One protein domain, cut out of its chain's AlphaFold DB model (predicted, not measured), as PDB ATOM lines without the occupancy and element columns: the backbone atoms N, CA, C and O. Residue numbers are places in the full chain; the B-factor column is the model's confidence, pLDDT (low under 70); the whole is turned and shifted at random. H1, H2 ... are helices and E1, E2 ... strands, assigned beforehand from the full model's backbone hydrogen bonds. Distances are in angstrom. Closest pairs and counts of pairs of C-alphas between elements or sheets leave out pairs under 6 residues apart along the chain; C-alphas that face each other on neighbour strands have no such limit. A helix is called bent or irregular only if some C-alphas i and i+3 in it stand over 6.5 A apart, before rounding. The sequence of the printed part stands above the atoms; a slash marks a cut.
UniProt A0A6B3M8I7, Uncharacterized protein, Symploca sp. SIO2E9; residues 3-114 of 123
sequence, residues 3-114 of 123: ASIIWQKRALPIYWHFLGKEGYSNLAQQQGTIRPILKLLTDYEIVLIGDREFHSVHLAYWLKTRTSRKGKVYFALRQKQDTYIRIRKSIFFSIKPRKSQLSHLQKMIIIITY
ATOM      1  N   ALA A   3     202.698 290.661 145.270       84.81
ATOM      2  CA  ALA A   3     203.847 290.559 146.144       84.81
ATOM      3  C   ALA A   3     205.016 291.342 145.558       84.81
ATOM      4  O   ALA A   3     205.307 291.231 144.365       84.81
ATOM      5  N   SER A   4     205.699 292.085 146.418       86.31
ATOM      6  CA  SER A   4     206.813 292.949 146.055       86.31
ATOM      7  C   SER A   4     207.994 292.732 146.988       86.31
ATOM      8  O   SER A   4     207.805 292.563 148.190       86.31
ATOM      9  N   ILE A   5     209.211 292.786 146.455       87.00
ATOM     10  CA  ILE A   5     210.447 292.832 147.242       87.00
ATOM     11  C   ILE A   5     210.772 294.289 147.556       87.00
ATOM     12  O   ILE A   5     210.671 295.148 146.681       87.00
ATOM     13  N   ILE A   6     211.193 294.576 148.786       84.75
ATOM     14  CA  ILE A   6     211.768 295.873 149.130       84.75
ATOM     15  C   ILE A   6     213.261 295.858 148.814       84.75
ATOM     16  O   ILE A   6     214.025 295.105 149.418       84.75
ATOM     17  N   TRP A   7     213.682 296.743 147.920       79.94
ATOM     18  CA  TRP A   7     215.082 296.993 147.603       79.94
ATOM     19  C   TRP A   7     215.330 298.497 147.542       79.94
ATOM     20  O   TRP A   7     214.589 299.213 146.876       79.94
ATOM     21  N   GLN A   8     216.342 299.000 148.257       83.62
ATOM     22  CA  GLN A   8     216.687 300.435 148.284       83.62
ATOM     23  C   GLN A   8     215.472 301.367 148.508       83.62
ATOM     24  O   GLN A   8     215.281 302.347 147.791       83.62
ATOM     25  N   LYS A   9     214.625 301.050 149.500       79.06
ATOM     26  CA  LYS A   9     213.375 301.779 149.818       79.06
ATOM     27  C   LYS A   9     212.316 301.784 148.699       79.06
ATOM     28  O   LYS A   9     211.369 302.559 148.752       79.06
ATOM     29  N   ARG A  10     212.437 300.913 147.696       77.62
ATOM     30  CA  ARG A  10     211.452 300.738 146.621       77.62
ATOM     31  C   ARG A  10     210.828 299.355 146.704       77.62
ATOM     32  O   ARG A  10     211.525 298.382 146.970       77.62
ATOM     33  N   ALA A  11     209.524 299.271 146.465       81.12
ATOM     34  CA  ALA A  11     208.817 298.003 146.346       81.12
ATOM     35  C   ALA A  11     208.780 297.580 144.870       81.12
ATOM     36  O   ALA A  11     208.093 298.205 144.065       81.12
ATOM     37  N   LEU A  12     209.526 296.534 144.520       84.12
ATOM     38  CA  LEU A  12     209.563 295.956 143.179       84.12
ATOM     39  C   LEU A  12     208.597 294.771 143.119       84.12
ATOM     40  O   LEU A  12     208.818 293.797 143.843       84.12
ATOM     41  N   PRO A  13     207.525 294.829 142.314       86.38
ATOM     42  CA  PRO A  13     206.575 293.732 142.229       86.38
ATOM     43  C   PRO A  13     207.227 292.521 141.556       86.38
ATOM     44  O   PRO A  13     207.835 292.634 140.496       86.38
ATOM     45  N   ILE A  14     207.104 291.362 142.196       86.44
ATOM     46  CA  ILE A  14     207.697 290.096 141.745       86.44
ATOM     47  C   ILE A  14     206.657 289.048 141.367       86.44
ATOM     48  O   ILE A  14     206.978 288.080 140.684       86.44
ATOM     49  N   TYR A  15     205.422 289.200 141.841       85.56
ATOM     50  CA  TYR A  15     204.373 288.228 141.584       85.56
ATOM     51  C   TYR A  15     202.991 288.871 141.652       85.56
ATOM     52  O   TYR A  15     202.660 289.559 142.620       85.56
ATOM     53  N   TRP A  16     202.167 288.588 140.644       84.81
ATOM     54  CA  TRP A  16     200.769 288.995 140.583       84.81
ATOM     55  C   TRP A  16     199.876 287.768 140.643       84.81
ATOM     56  O   TRP A  16     200.070 286.792 139.923       84.81
ATOM     57  N   HIS A  17     198.861 287.840 141.494       81.81
ATOM     58  CA  HIS A  17     197.807 286.845 141.558       81.81
ATOM     59  C   HIS A  17     196.463 287.539 141.372       81.81
ATOM     60  O   HIS A  17     196.009 288.287 142.247       81.81
ATOM     61  N   PHE A  18     195.852 287.319 140.211       79.50
ATOM     62  CA  PHE A  18     194.524 287.822 139.892       79.50
ATOM     63  C   PHE A  18     193.488 286.980 140.630       79.50
ATOM     64  O   PHE A  18     193.417 285.763 140.459       79.50
ATOM     65  N   LEU A  19     192.710 287.625 141.494       72.12
ATOM     66  CA  LEU A  19     191.599 286.980 142.173       72.12
ATOM     67  C   LEU A  19     190.362 287.201 141.310       72.12
ATOM     68  O   LEU A  19     189.952 288.336 141.118       72.12
ATOM     69  N   GLY A  20     189.771 286.127 140.792       65.81
ATOM     70  CA  GLY A  20     188.555 286.200 139.970       65.81
ATOM     71  C   GLY A  20     187.273 286.507 140.753       65.81
ATOM     72  O   GLY A  20     186.193 286.172 140.287       65.81
ATOM     73  N   LYS A  21     187.379 287.055 141.970       66.75
ATOM     74  CA  LYS A  21     186.244 287.405 142.826       66.75
ATOM     75  C   LYS A  21     186.527 288.716 143.554       66.75
ATOM     76  O   LYS A  21     187.645 288.911 144.032       66.75
ATOM     77  N   GLU A  22     185.510 289.560 143.673       54.91
ATOM     78  CA  GLU A  22     185.557 290.749 144.521       54.91
ATOM     79  C   GLU A  22     185.494 290.336 146.003       54.91
ATOM     80  O   GLU A  22     184.730 289.446 146.389       54.91
ATOM     81  N   GLY A  23     186.343 290.944 146.836       59.56
ATOM     82  CA  GLY A  23     186.399 290.711 148.281       59.56
ATOM     83  C   GLY A  23     187.644 289.971 148.792       59.56
ATOM     84  O   GLY A  23     188.599 289.682 148.062       59.56
ATOM     85  N   TYR A  24     187.639 289.677 150.099       59.25
ATOM     86  CA  TYR A  24     188.795 289.144 150.827       59.25
ATOM     87  C   TYR A  24     189.333 287.836 150.219       59.25
ATOM     88  O   TYR A  24     188.597 286.879 149.940       59.25
ATOM     89  N   SER A  25     190.657 287.773 150.072       64.94
ATOM     90  CA  SER A  25     191.355 286.543 149.690       64.94
ATOM     91  C   SER A  25     191.156 285.451 150.749       64.94
ATOM     92  O   SER A  25     191.299 285.691 151.949       64.94
ATOM     93  N   ASN A  26     190.819 284.229 150.325       76.62
ATOM     94  CA  ASN A  26     190.743 283.098 151.255       76.62
ATOM     95  C   ASN A  26     192.153 282.553 151.568       76.62
ATOM     96  O   ASN A  26     193.119 282.826 150.853       76.62
ATOM     97  N   LEU A  27     192.283 281.742 152.626       78.12
ATOM     98  CA  LEU A  27     193.576 281.164 153.017       78.12
ATOM     99  C   LEU A  27     194.245 280.398 151.862       78.12
ATOM    100  O   LEU A  27     195.459 280.473 151.701       78.12
ATOM    101  N   ALA A  28     193.470 279.686 151.040       81.56
ATOM    102  CA  ALA A  28     193.998 278.934 149.903       81.56
ATOM    103  C   ALA A  28     194.623 279.850 148.835       81.56
ATOM    104  O   ALA A  28     195.715 279.565 148.354       81.56
ATOM    105  N   GLN A  29     193.987 280.980 148.522       81.06
ATOM    106  CA  GLN A  29     194.481 281.999 147.589       81.06
ATOM    107  C   GLN A  29     195.727 282.707 148.132       81.06
ATOM    108  O   GLN A  29     196.708 282.898 147.409       81.06
ATOM    109  N   GLN A  30     195.738 283.025 149.429       80.62
ATOM    110  CA  GLN A  30     196.912 283.589 150.101       80.62
ATOM    111  C   GLN A  30     198.094 282.613 150.042       80.62
ATOM    112  O   GLN A  30     199.193 282.983 149.634       80.62
ATOM    113  N   GLN A  31     197.865 281.337 150.364       85.25
ATOM    114  CA  GLN A  31     198.885 280.297 150.234       85.25
ATOM    115  C   GLN A  31     199.330 280.104 148.781       85.25
ATOM    116  O   GLN A  31     200.522 279.930 148.541       85.25
ATOM    117  N   GLY A  32     198.407 280.140 147.819       83.69
ATOM    118  CA  GLY A  32     198.702 280.048 146.388       83.69
ATOM    119  C   GLY A  32     199.583 281.193 145.893       83.69
ATOM    120  O   GLY A  32     200.445 280.973 145.049       83.69
ATOM    121  N   THR A  33     199.440 282.380 146.484       83.38
ATOM    122  CA  THR A  33     200.291 283.541 146.198       83.38
ATOM    123  C   THR A  33     201.667 283.414 146.857       83.38
ATOM    124  O   THR A  33     202.683 283.715 146.243       83.38
ATOM    125  N   ILE A  34     201.724 282.932 148.101       85.12
ATOM    126  CA  ILE A  34     202.965 282.896 148.888       85.12
ATOM    127  C   ILE A  34     203.865 281.719 148.501       85.12
ATOM    128  O   ILE A  34     205.079 281.869 148.423       85.12
ATOM    129  N   ARG A  35     203.300 280.537 148.230       87.19
ATOM    130  CA  ARG A  35     204.059 279.328 147.856       87.19
ATOM    131  C   ARG A  35     205.080 279.537 146.727       87.19
ATOM    132  O   ARG A  35     206.210 279.094 146.923       87.19
ATOM    133  N   PRO A  36     204.743 280.143 145.571       87.38
ATOM    134  CA  PRO A  36     205.715 280.345 144.496       87.38
ATOM    135  C   PRO A  36     206.857 281.272 144.926       87.38
ATOM    136  O   PRO A  36     208.009 280.991 144.620       87.38
ATOM    137  N   ILE A  37     206.565 282.298 145.724       86.25
ATOM    138  CA  ILE A  37     207.560 283.235 146.259       86.25
ATOM    139  C   ILE A  37     208.518 282.520 147.221       86.25
ATOM    140  O   ILE A  37     209.729 282.670 147.108       86.25
ATOM    141  N   LEU A  38     207.992 281.688 148.129       85.19
ATOM    142  CA  LEU A  38     208.819 280.885 149.039       85.19
ATOM    143  C   LEU A  38     209.723 279.901 148.288       85.19
ATOM    144  O   LEU A  38     210.827 279.633 148.742       85.19
ATOM    145  N   LYS A  39     209.245 279.345 147.167       85.44
ATOM    146  CA  LYS A  39     210.038 278.460 146.302       85.44
ATOM    147  C   LYS A  39     211.116 279.215 145.527       85.44
ATOM    148  O   LYS A  39     212.188 278.663 145.329       85.44
ATOM    149  N   LEU A  40     210.827 280.435 145.080       85.19
ATOM    150  CA  LEU A  40     211.782 281.270 144.353       85.19
ATOM    151  C   LEU A  40     212.920 281.752 145.260       85.19
ATOM    152  O   LEU A  40     214.041 281.939 144.806       85.19
ATOM    153  N   LEU A  41     212.621 281.957 146.541       82.94
ATOM    154  CA  LEU A  41     213.512 282.606 147.500       82.94
ATOM    155  C   LEU A  41     213.981 281.643 148.588       82.94
ATOM    156  O   LEU A  41     214.158 282.045 149.736       82.94
ATOM    157  N   THR A  42     214.153 280.366 148.239       82.19
ATOM    158  CA  THR A  42     214.521 279.323 149.206       82.19
ATOM    159  C   THR A  42     215.840 279.599 149.900       82.19
ATOM    160  O   THR A  42     215.967 279.237 151.063       82.19
ATOM    161  N   ASP A  43     216.771 280.255 149.214       81.88
ATOM    162  CA  ASP A  43     218.140 280.467 149.691       81.88
ATOM    163  C   ASP A  43     218.286 281.764 150.505       81.88
ATOM    164  O   ASP A  43     219.366 282.085 150.996       81.88
ATOM    165  N   TYR A  44     217.188 282.508 150.679       81.88
ATOM    166  CA  TYR A  44     217.162 283.779 151.394       81.88
ATOM    167  C   TYR A  44     216.408 283.668 152.721       81.88
ATOM    168  O   TYR A  44     215.368 283.014 152.839       81.88
ATOM    169  N   GLU A  45     216.882 284.398 153.732       83.00
ATOM    170  CA  GLU A  45     216.041 284.723 154.880       83.00
ATOM    171  C   GLU A  45     215.044 285.810 154.481       83.00
ATOM    172  O   GLU A  45     215.422 286.938 154.145       83.00
ATOM    173  N   ILE A  46     213.758 285.474 154.545       84.88
ATOM    174  CA  ILE A  46     212.690 286.371 154.111       84.88
ATOM    175  C   ILE A  46     211.872 286.883 155.294       84.88
ATOM    176  O   ILE A  46     211.611 286.163 156.262       84.88
ATOM    177  N   VAL A  47     211.420 288.130 155.193       86.19
ATOM    178  CA  VAL A  47     210.433 288.733 156.095       86.19
ATOM    179  C   VAL A  47     209.191 289.052 155.275       86.19
ATOM    180  O   VAL A  47     209.221 289.947 154.438       86.19
ATOM    181  N   LEU A  48     208.099 288.335 155.519       85.31
ATOM    182  CA  LEU A  48     206.828 288.553 154.839       85.31
ATOM    183  C   LEU A  48     205.959 289.543 155.617       85.31
ATOM    184  O   LEU A  48     205.591 289.291 156.763       85.31
ATOM    185  N   ILE A  49     205.605 290.653 154.985       84.38
ATOM    186  CA  ILE A  49     204.739 291.693 155.532       84.38
ATOM    187  C   ILE A  49     203.394 291.634 154.809       84.38
ATOM    188  O   ILE A  49     203.331 291.800 153.594       84.38
ATOM    189  N   GLY A  50     202.319 291.390 155.556       80.25
ATOM    190  CA  GLY A  50     200.949 291.396 155.034       80.25
ATOM    191  C   GLY A  50     200.125 292.522 155.655       80.25
ATOM    192  O   GLY A  50     200.174 292.714 156.873       80.25
ATOM    193  N   ASP A  51     199.373 293.262 154.837       75.94
ATOM    194  CA  ASP A  51     198.449 294.313 155.304       75.94
ATOM    195  C   ASP A  51     197.110 293.737 155.827       75.94
ATOM    196  O   ASP A  51     196.948 292.521 155.936       75.94
ATOM    197  N   ARG A  52     196.156 294.613 156.186       64.44
ATOM    198  CA  ARG A  52     194.870 294.310 156.838       64.44
ATOM    199  C   ARG A  52     194.147 293.116 156.229       64.44
ATOM    200  O   ARG A  52     193.572 292.337 156.962       64.44
ATOM    201  N   GLU A  53     194.218 292.915 154.924       65.00
ATOM    202  CA  GLU A  53     193.494 291.828 154.264       65.00
ATOM    203  C   GLU A  53     194.006 290.414 154.566       65.00
ATOM    204  O   GLU A  53     193.321 289.425 154.296       65.00
ATOM    205  N   PHE A  54     195.175 290.287 155.191       63.03
ATOM    206  CA  PHE A  54     195.700 289.016 155.680       63.03
ATOM    207  C   PHE A  54     195.157 288.708 157.083       63.03
ATOM    208  O   PHE A  54     195.905 288.462 158.028       63.03
ATOM    209  N   HIS A  55     193.827 288.705 157.209       60.09
ATOM    210  CA  HIS A  55     193.055 288.514 158.447       60.09
ATOM    211  C   HIS A  55     193.077 287.082 159.007       60.09
ATOM    212  O   HIS A  55     192.057 286.546 159.436       60.09
ATOM    213  N   SER A  56     194.220 286.401 159.008       65.31
ATOM    214  CA  SER A  56     194.223 284.973 159.307       65.31
ATOM    215  C   SER A  56     195.352 284.559 160.234       65.31
ATOM    216  O   SER A  56     196.499 284.374 159.831       65.31
ATOM    217  N   VAL A  57     194.987 284.295 161.492       72.50
ATOM    218  CA  VAL A  57     195.790 283.485 162.423       72.50
ATOM    219  C   VAL A  57     196.194 282.154 161.768       72.50
ATOM    220  O   VAL A  57     197.302 281.669 161.990       72.50
ATOM    221  N   HIS A  58     195.351 281.601 160.884       79.12
ATOM    222  CA  HIS A  58     195.670 280.389 160.127       79.12
ATOM    223  C   HIS A  58     196.808 280.601 159.123       79.12
ATOM    224  O   HIS A  58     197.610 279.689 158.925       79.12
ATOM    225  N   LEU A  59     196.936 281.789 158.519       80.88
ATOM    226  CA  LEU A  59     198.079 282.103 157.660       80.88
ATOM    227  C   LEU A  59     199.370 282.191 158.476       80.88
ATOM    228  O   LEU A  59     200.377 281.619 158.069       80.88
ATOM    229  N   ALA A  60     199.336 282.842 159.641       82.38
ATOM    230  CA  ALA A  60     200.479 282.886 160.555       82.38
ATOM    231  C   ALA A  60     200.913 281.476 160.993       82.38
ATOM    232  O   ALA A  60     202.101 281.152 160.977       82.38
ATOM    233  N   TYR A  61     199.950 280.613 161.337       83.94
ATOM    234  CA  TYR A  61     200.225 279.220 161.685       83.94
ATOM    235  C   TYR A  61     200.836 278.463 160.502       83.94
ATOM    236  O   TYR A  61     201.862 277.803 160.649       83.94
ATOM    237  N   TRP A  62     200.267 278.625 159.308       85.12
ATOM    238  CA  TRP A  62     200.808 278.027 158.095       85.12
ATOM    239  C   TRP A  62     202.238 278.505 157.806       85.12
ATOM    240  O   TRP A  62     203.107 277.665 157.593       85.12
ATOM    241  N   LEU A  63     202.527 279.808 157.877       83.81
ATOM    242  CA  LEU A  63     203.878 280.356 157.689       83.81
ATOM    243  C   LEU A  63     204.875 279.769 158.692       83.81
ATOM    244  O   LEU A  63     205.969 279.380 158.295       83.81
ATOM    245  N   LYS A  64     204.469 279.599 159.957       83.44
ATOM    246  CA  LYS A  64     205.291 278.943 160.985       83.44
ATOM    247  C   LYS A  64     205.646 277.500 160.614       83.44
ATOM    248  O   LYS A  64     206.775 277.081 160.845       83.44
ATOM    249  N   THR A  65     204.723 276.748 160.006       82.12
ATOM    250  CA  THR A  65     205.022 275.386 159.513       82.12
ATOM    251  C   THR A  65     205.966 275.372 158.304       82.12
ATOM    252  O   THR A  65     206.584 274.349 158.026       82.12
ATOM    253  N   ARG A  66     206.096 276.492 157.576       77.06
ATOM    254  CA  ARG A  66     207.008 276.630 156.425       77.06
ATOM    255  C   ARG A  66     208.423 277.036 156.820       77.06
ATOM    256  O   ARG A  66     209.334 276.870 156.016       77.06
ATOM    257  N   THR A  67     208.625 277.502 158.049       65.12
ATOM    258  CA  THR A  67     209.938 277.792 158.630       65.12
ATOM    259  C   THR A  67     210.676 276.478 158.945       65.12
ATOM    260  O   THR A  67     210.779 276.089 160.105       65.12
ATOM    261  N   SER A  68     211.139 275.728 157.933       50.44
ATOM    262  CA  SER A  68     211.977 274.525 158.120       50.44
ATOM    263  C   SER A  68     212.787 274.101 156.877       50.44
ATOM    264  O   SER A  68     212.296 274.103 155.751       50.44
ATOM    265  N   ARG A  69     214.029 273.664 157.146       51.03
ATOM    266  CA  ARG A  69     215.072 273.032 156.298       51.03
ATOM    267  C   ARG A  69     215.786 273.814 155.181       51.03
ATOM    268  O   ARG A  69     216.924 273.445 154.928       51.03
ATOM    269  N   LYS A  70     215.220 274.843 154.534       54.50
ATOM    270  CA  LYS A  70     215.933 275.563 153.439       54.50
ATOM    271  C   LYS A  70     216.166 277.064 153.652       54.50
ATOM    272  O   LYS A  70     217.110 277.594 153.098       54.50
ATOM    273  N   GLY A  71     215.402 277.703 154.536       63.53
ATOM    274  CA  GLY A  71     215.563 279.113 154.898       63.53
ATOM    275  C   GLY A  71     214.594 279.502 156.014       63.53
ATOM    276  O   GLY A  71     213.596 278.809 156.252       63.53
ATOM    277  N   LYS A  72     214.887 280.581 156.747       77.25
ATOM    278  CA  LYS A  72     213.987 281.091 157.789       77.25
ATOM    279  C   LYS A  72     212.990 282.073 157.185       77.25
ATOM    280  O   LYS A  72     213.366 283.112 156.652       77.25
ATOM    281  N   VAL A  73     211.708 281.746 157.329       81.50
ATOM    282  CA  VAL A  73     210.597 282.646 157.016       81.50
ATOM    283  C   VAL A  73     210.165 283.352 158.293       81.50
ATOM    284  O   VAL A  73     209.647 282.720 159.218       81.50
ATOM    285  N   TYR A  74     210.381 284.660 158.331       84.31
ATOM    286  CA  TYR A  74     209.826 285.576 159.319       84.31
ATOM    287  C   TYR A  74     208.572 286.236 158.747       84.31
ATOM    288  O   TYR A  74     208.431 286.362 157.530       84.31
ATOM    289  N   PHE A  75     207.655 286.680 159.604       83.81
ATOM    290  CA  PHE A  75     206.454 287.367 159.143       83.81
ATOM    291  C   PHE A  75     205.967 288.433 160.124       83.81
ATOM    292  O   PHE A  75     206.092 288.287 161.340       83.81
ATOM    293  N   ALA A  76     205.374 289.486 159.571       83.06
ATOM    294  CA  ALA A  76     204.657 290.533 160.277       83.06
ATOM    295  C   ALA A  76     203.317 290.752 159.564       83.06
ATOM    296  O   ALA A  76     203.258 291.315 158.474       83.06
ATOM    297  N   LEU A  77     202.234 290.263 160.162       80.56
ATOM    298  CA  LEU A  77     200.888 290.418 159.614       80.56
ATOM    299  C   LEU A  77     200.156 291.491 160.409       80.56
ATOM    300  O   LEU A  77     200.085 291.420 161.640       80.56
ATOM    301  N   ARG A  78     199.613 292.487 159.715       74.31
ATOM    302  CA  ARG A  78     198.811 293.526 160.347       74.31
ATOM    303  C   ARG A  78     197.466 292.946 160.773       74.31
ATOM    304  O   ARG A  78     196.641 292.599 159.939       74.31
ATOM    305  N   GLN A  79     197.235 292.893 162.081       72.00
ATOM    306  CA  GLN A  79     195.938 292.513 162.635       72.00
ATOM    307  C   GLN A  79     195.009 293.719 162.770       72.00
ATOM    308  O   GLN A  79     195.456 294.864 162.911       72.00
ATOM    309  N   LYS A  80     193.701 293.457 162.732       67.94
ATOM    310  CA  LYS A  80     192.686 294.471 163.024       67.94
ATOM    311  C   LYS A  80     192.693 294.768 164.529       67.94
ATOM    312  O   LYS A  80     193.024 293.903 165.337       67.94
ATOM    313  N   GLN A  81     192.378 296.006 164.906       62.22
ATOM    314  CA  GLN A  81     192.464 296.473 166.301       62.22
ATOM    315  C   GLN A  81     191.541 295.707 167.270       62.22
ATOM    316  O   GLN A  81     191.803 295.679 168.468       62.22
ATOM    317  N   ASP A  82     190.505 295.052 166.747       66.88
ATOM    318  CA  ASP A  82     189.549 294.191 167.457       66.88
ATOM    319  C   ASP A  82     190.029 292.731 167.611       66.88
ATOM    320  O   ASP A  82     189.284 291.873 168.078       66.88
ATOM    321  N   THR A  83     191.276 292.417 167.240       63.06
ATOM    322  CA  THR A  83     191.837 291.072 167.426       63.06
ATOM    323  C   THR A  83     192.325 290.885 168.864       63.06
ATOM    324  O   THR A  83     193.259 291.554 169.309       63.06
ATOM    325  N   TYR A  84     191.742 289.922 169.576       64.38
ATOM    326  CA  TYR A  84     192.150 289.556 170.931       64.38
ATOM    327  C   TYR A  84     193.227 288.465 170.911       64.38
ATOM    328  O   TYR A  84     193.039 287.402 170.317       64.38
ATOM    329  N   ILE A  85     194.347 288.685 171.607       64.69
ATOM    330  CA  ILE A  85     195.343 287.628 171.836       64.69
ATOM    331  C   ILE A  85     195.037 286.940 173.159       64.69
ATOM    332  O   ILE A  85     195.016 287.583 174.207       64.69
ATOM    333  N   ARG A  86     194.872 285.616 173.118       63.12
ATOM    334  CA  ARG A  86     194.795 284.778 174.317       63.12
ATOM    335  C   ARG A  86     196.202 284.418 174.789       63.12
ATOM    336  O   ARG A  86     196.872 283.593 174.167       63.12
ATOM    337  N   ILE A  87     196.648 285.008 175.895       56.31
ATOM    338  CA  ILE A  87     197.931 284.681 176.532       56.31
ATOM    339  C   ILE A  87     197.601 283.864 177.788       56.31
ATOM    340  O   ILE A  87     197.310 284.416 178.842       56.31
ATOM    341  N   ARG A  88     197.605 282.527 177.649       48.78
ATOM    342  CA  ARG A  88     197.135 281.524 178.637       48.78
ATOM    343  C   ARG A  88     195.615 281.513 178.877       48.78
ATOM    344  O   ARG A  88     194.880 282.349 178.365       48.78
ATOM    345  N   LYS A  89     195.147 280.469 179.581       50.00
ATOM    346  CA  LYS A  89     193.767 279.934 179.606       50.00
ATOM    347  C   LYS A  89     192.619 280.948 179.789       50.00
ATOM    348  O   LYS A  89     191.514 280.565 179.420       50.00
ATOM    349  N   SER A  90     192.821 282.198 180.213       41.12
ATOM    350  CA  SER A  90     191.685 283.074 180.563       41.12
ATOM    351  C   SER A  90     191.861 284.577 180.312       41.12
ATOM    352  O   SER A  90     190.954 285.326 180.653       41.12
ATOM    353  N   ILE A  91     192.983 285.050 179.753       38.66
ATOM    354  CA  ILE A  91     193.249 286.498 179.675       38.66
ATOM    355  C   ILE A  91     193.442 286.932 178.220       38.66
ATOM    356  O   ILE A  91     194.322 286.429 177.513       38.66
ATOM    357  N   PHE A  92     192.594 287.868 177.791       46.47
ATOM    358  CA  PHE A  92     192.620 288.497 176.476       46.47
ATOM    359  C   PHE A  92     193.078 289.951 176.618       46.47
ATOM    360  O   PHE A  92     192.510 290.697 177.410       46.47
ATOM    361  N   PHE A  93     194.079 290.367 175.841       46.56
ATOM    362  CA  PHE A  93     194.513 291.767 175.773       46.56
ATOM    363  C   PHE A  93     194.342 292.318 174.356       46.56
ATOM    364  O   PHE A  93     194.618 291.619 173.376       46.56
ATOM    365  N   SER A  94     193.934 293.587 174.260       45.81
ATOM    366  CA  SER A  94     194.058 294.389 173.039       45.81
ATOM    367  C   SER A  94     195.503 294.888 172.916       45.81
ATOM    368  O   SER A  94     196.101 295.360 173.887       45.81
ATOM    369  N   ILE A  95     196.105 294.720 171.738       53.41
ATOM    370  CA  ILE A  95     197.538 294.942 171.521       53.41
ATOM    371  C   ILE A  95     197.809 296.440 171.323       53.41
ATOM    372  O   ILE A  95     197.325 297.034 170.361       53.41
ATOM    373  N   LYS A  96     198.675 297.039 172.152       40.56
ATOM    374  CA  LYS A  96     199.381 298.281 171.784       40.56
ATOM    375  C   LYS A  96     200.659 297.928 171.006       40.56
ATOM    376  O   LYS A  96     201.373 297.010 171.417       40.56
ATOM    377  N   PRO A  97     200.968 298.617 169.889       39.03
ATOM    378  CA  PRO A  97     202.090 298.259 169.027       39.03
ATOM    379  C   PRO A  97     203.420 298.384 169.779       39.03
ATOM    380  O   PRO A  97     203.774 299.457 170.267       39.03
ATOM    381  N   ARG A  98     204.178 297.287 169.856       37.28
ATOM    382  CA  ARG A  98     205.552 297.275 170.368       37.28
ATOM    383  C   ARG A  98     206.492 297.334 169.162       37.28
ATOM    384  O   ARG A  98     206.460 296.439 168.322       37.28
ATOM    385  N   LYS A  99     207.293 298.401 169.046       34.31
ATOM    386  CA  LYS A  99     208.282 298.553 167.965       34.31
ATOM    387  C   LYS A  99     209.311 297.422 168.064       34.31
ATOM    388  O   LYS A  99     210.052 297.352 169.040       34.31
ATOM    389  N   SER A 100     209.346 296.532 167.076       43.94
ATOM    390  CA  SER A 100     210.387 295.512 166.952       43.94
ATOM    391  C   SER A 100     211.599 296.093 166.225       43.94
ATOM    392  O   SER A 100     211.472 296.581 165.102       43.94
ATOM    393  N   GLN A 101     212.763 296.012 166.863       44.19
ATOM    394  CA  GLN A 101     214.071 296.312 166.284       44.19
ATOM    395  C   GLN A 101     214.384 295.290 165.175       44.19
ATOM    396  O   GLN A 101     214.691 294.134 165.455       44.19
ATOM    397  N   LEU A 102     214.262 295.704 163.912       47.41
ATOM    398  CA  LEU A 102     214.783 294.987 162.744       47.41
ATOM    399  C   LEU A 102     216.154 295.579 162.407       47.41
ATOM    400  O   LEU A 102     216.297 296.315 161.436       47.41
ATOM    401  N   SER A 103     217.153 295.323 163.244       42.19
ATOM    402  CA  SER A 103     218.519 295.777 162.996       42.19
ATOM    403  C   SER A 103     219.476 294.586 162.970       42.19
ATOM    404  O   SER A 103     219.398 293.686 163.802       42.19
ATOM    405  N   HIS A 104     220.373 294.611 161.976       39.41
ATOM    406  CA  HIS A 104     221.592 293.802 161.839       39.41
ATOM    407  C   HIS A 104     221.598 292.503 161.001       39.41
ATOM    408  O   HIS A 104     222.633 291.853 160.932       39.41
ATOM    409  N   LEU A 105     220.529 292.142 160.279       39.22
ATOM    410  CA  LEU A 105     220.577 291.050 159.284       39.22
ATOM    411  C   LEU A 105     220.114 291.562 157.914       39.22
ATOM    412  O   LEU A 105     219.047 292.175 157.829       39.22
ATOM    413  N   GLN A 106     220.889 291.305 156.850       51.38
ATOM    414  CA  GLN A 106     220.476 291.532 155.456       51.38
ATOM    415  C   GLN A 106     219.345 290.556 155.092       51.38
ATOM    416  O   GLN A 106     219.564 289.519 154.475       51.38
ATOM    417  N   LYS A 107     218.127 290.859 155.543       64.25
ATOM    418  CA  LYS A 107     216.924 290.064 155.273       64.25
ATOM    419  C   LYS A 107     216.176 290.647 154.097       64.25
ATOM    420  O   LYS A 107     215.981 291.861 154.026       64.25
ATOM    421  N   MET A 108     215.697 289.782 153.212       67.94
ATOM    422  CA  MET A 108     214.882 290.231 152.099       67.94
ATOM    423  C   MET A 108     213.444 290.439 152.572       67.94
ATOM    424  O   MET A 108     212.782 289.513 153.042       67.94
ATOM    425  N   ILE A 109     212.965 291.678 152.491       77.81
ATOM    426  CA  ILE A 109     211.617 292.028 152.935       77.81
ATOM    427  C   ILE A 109     210.674 291.915 151.744       77.81
ATOM    428  O   ILE A 109     210.919 292.500 150.692       77.81
ATOM    429  N   ILE A 110     209.587 291.178 151.928       76.44
ATOM    430  CA  ILE A 110     208.540 290.985 150.932       76.44
ATOM    431  C   ILE A 110     207.257 291.570 151.494       76.44
ATOM    432  O   ILE A 110     206.824 291.171 152.570       76.44
ATOM    433  N   ILE A 111     206.629 292.484 150.766       76.44
ATOM    434  CA  ILE A 111     205.307 293.007 151.103       76.44
ATOM    435  C   ILE A 111     204.297 292.360 150.171       76.44
ATOM    436  O   ILE A 111     204.506 292.334 148.961       76.44
ATOM    437  N   ILE A 112     203.191 291.873 150.723       71.56
ATOM    438  CA  ILE A 112     202.048 291.441 149.929       71.56
ATOM    439  C   ILE A 112     200.895 292.403 150.185       71.56
ATOM    440  O   ILE A 112     200.472 292.598 151.327       71.56
ATOM    441  N   THR A 113     200.401 293.013 149.114       68.00
ATOM    442  CA  THR A 113     199.295 293.968 149.136       68.00
ATOM    443  C   THR A 113     198.166 293.505 148.225       68.00
ATOM    444  O   THR A 113     198.346 292.713 147.289       68.00
ATOM    445  N   TYR A 114     196.964 293.994 148.505       60.59
ATOM    446  CA  TYR A 114     195.854 293.888 147.573       60.59
ATOM    447  C   TYR A 114     195.864 295.080 146.628       60.59
ATOM    448  O   TYR A 114     196.220 296.195 147.008       60.59
TER     449      TYR A 114
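What this domain is: This is residues 3 to 114 of the 123 residues of an uncharacterized protein of Symploca sp. SIO2E9 (UniProt A0A6B3M8I7). Look first for a strongly twisted wall of five strands, with two helices, H1 and H2, side by side over one face and no named helix over the other. From one edge of this wall, a long loop of residues 78 to 107 runs out to a small paired tip, where residues 85 to 86 meet 92 to 93, and then returns as E5, with residues 97 to 104 sticking out free. The printed part has 112 residues, with elements in the order E1, E2, H1, E3, H2, E4, E5; the sheet is mixed, in the order E2, E1, E5, E3, E4. The class is mixed, helices and strands, though under half of the residues, 52, are in named elements. The whole is compact, with a radius of gyration of the C-alphas of 15.0 A and spans of 41 by 41 by 29 A.

How they stand to each other: Begin at the sheet: E2, residues 10 to 16, E1, residues 3 to 7, E5, residues 108 to 113, E3, residues 46 to 50, and E4, residues 73 to 77, stand in that order, with E2 and E4 as edge strands. E2 and E1 are an antiparallel hairpin; look for N 5 and O 12, 2.8 A apart. E1 and E5 are antiparallel, with N 4 and O 111 at 2.8 A. E5 and E3 are parallel, with N 49 and O 110 at 2.8 A, and so are E3 and E4, with N 74 and O 46 at 2.8 A. H1, residues 27 to 40, and H2, residues 57 to 66, are on the same face of the sheet, in two layers, helices over a sheet. The closest C-alphas of H1 and E2 are those of Ile 37 and Tyr 15, 7.5 A apart. H2 is over E4 and runs along the strands, at 4 degrees to E4 on the local plane; its closest C-alphas to E4 are those of Arg 66 and Val 73, 7.0 A apart. H1, with residues 27 to 31 alone, touches H2, closest at the C-alphas of Leu 27 and Leu 59, 6.5 A; they run the same way at a shallow tilt of 27 degrees. E3, H2, E4 is a strand-helix-strand unit, parallel neighbours with a helix between, and E2, H1, E3 is a split one, with E1 and E5 between its strands; both crossovers are right-handed. Every O i to N i+4 pair of H2 is within hydrogen-bond range, and 8 of 10 in H1.

Where its parts are: Find C-alpha 3 at (203.847, 290.559, 146.144), where E1 begins its 13.0 A; E2 covers 17.0 A. H1 runs 20.2 A from C-alpha 27 at (193.576, 281.164, 153.017), and is only just irregular, with C-alphas 33 and 36 6.52 A apart. E3 covers 12.8 A, H2 14.5 A and E4 12.7 A. E5 covers 16.3 A, to C-alpha 113 at (199.295, 293.968, 149.136).

The domain as a whole: The C-alphas of Gln 8 and Ser 90 are the two farthest apart, at 44.4 A. The printed part has no cut. The link from E4 to E5 is long, with 30 residues. The mean pLDDT of the printed part is 70.4, and 47 residues are under 70, among them 80 to 108.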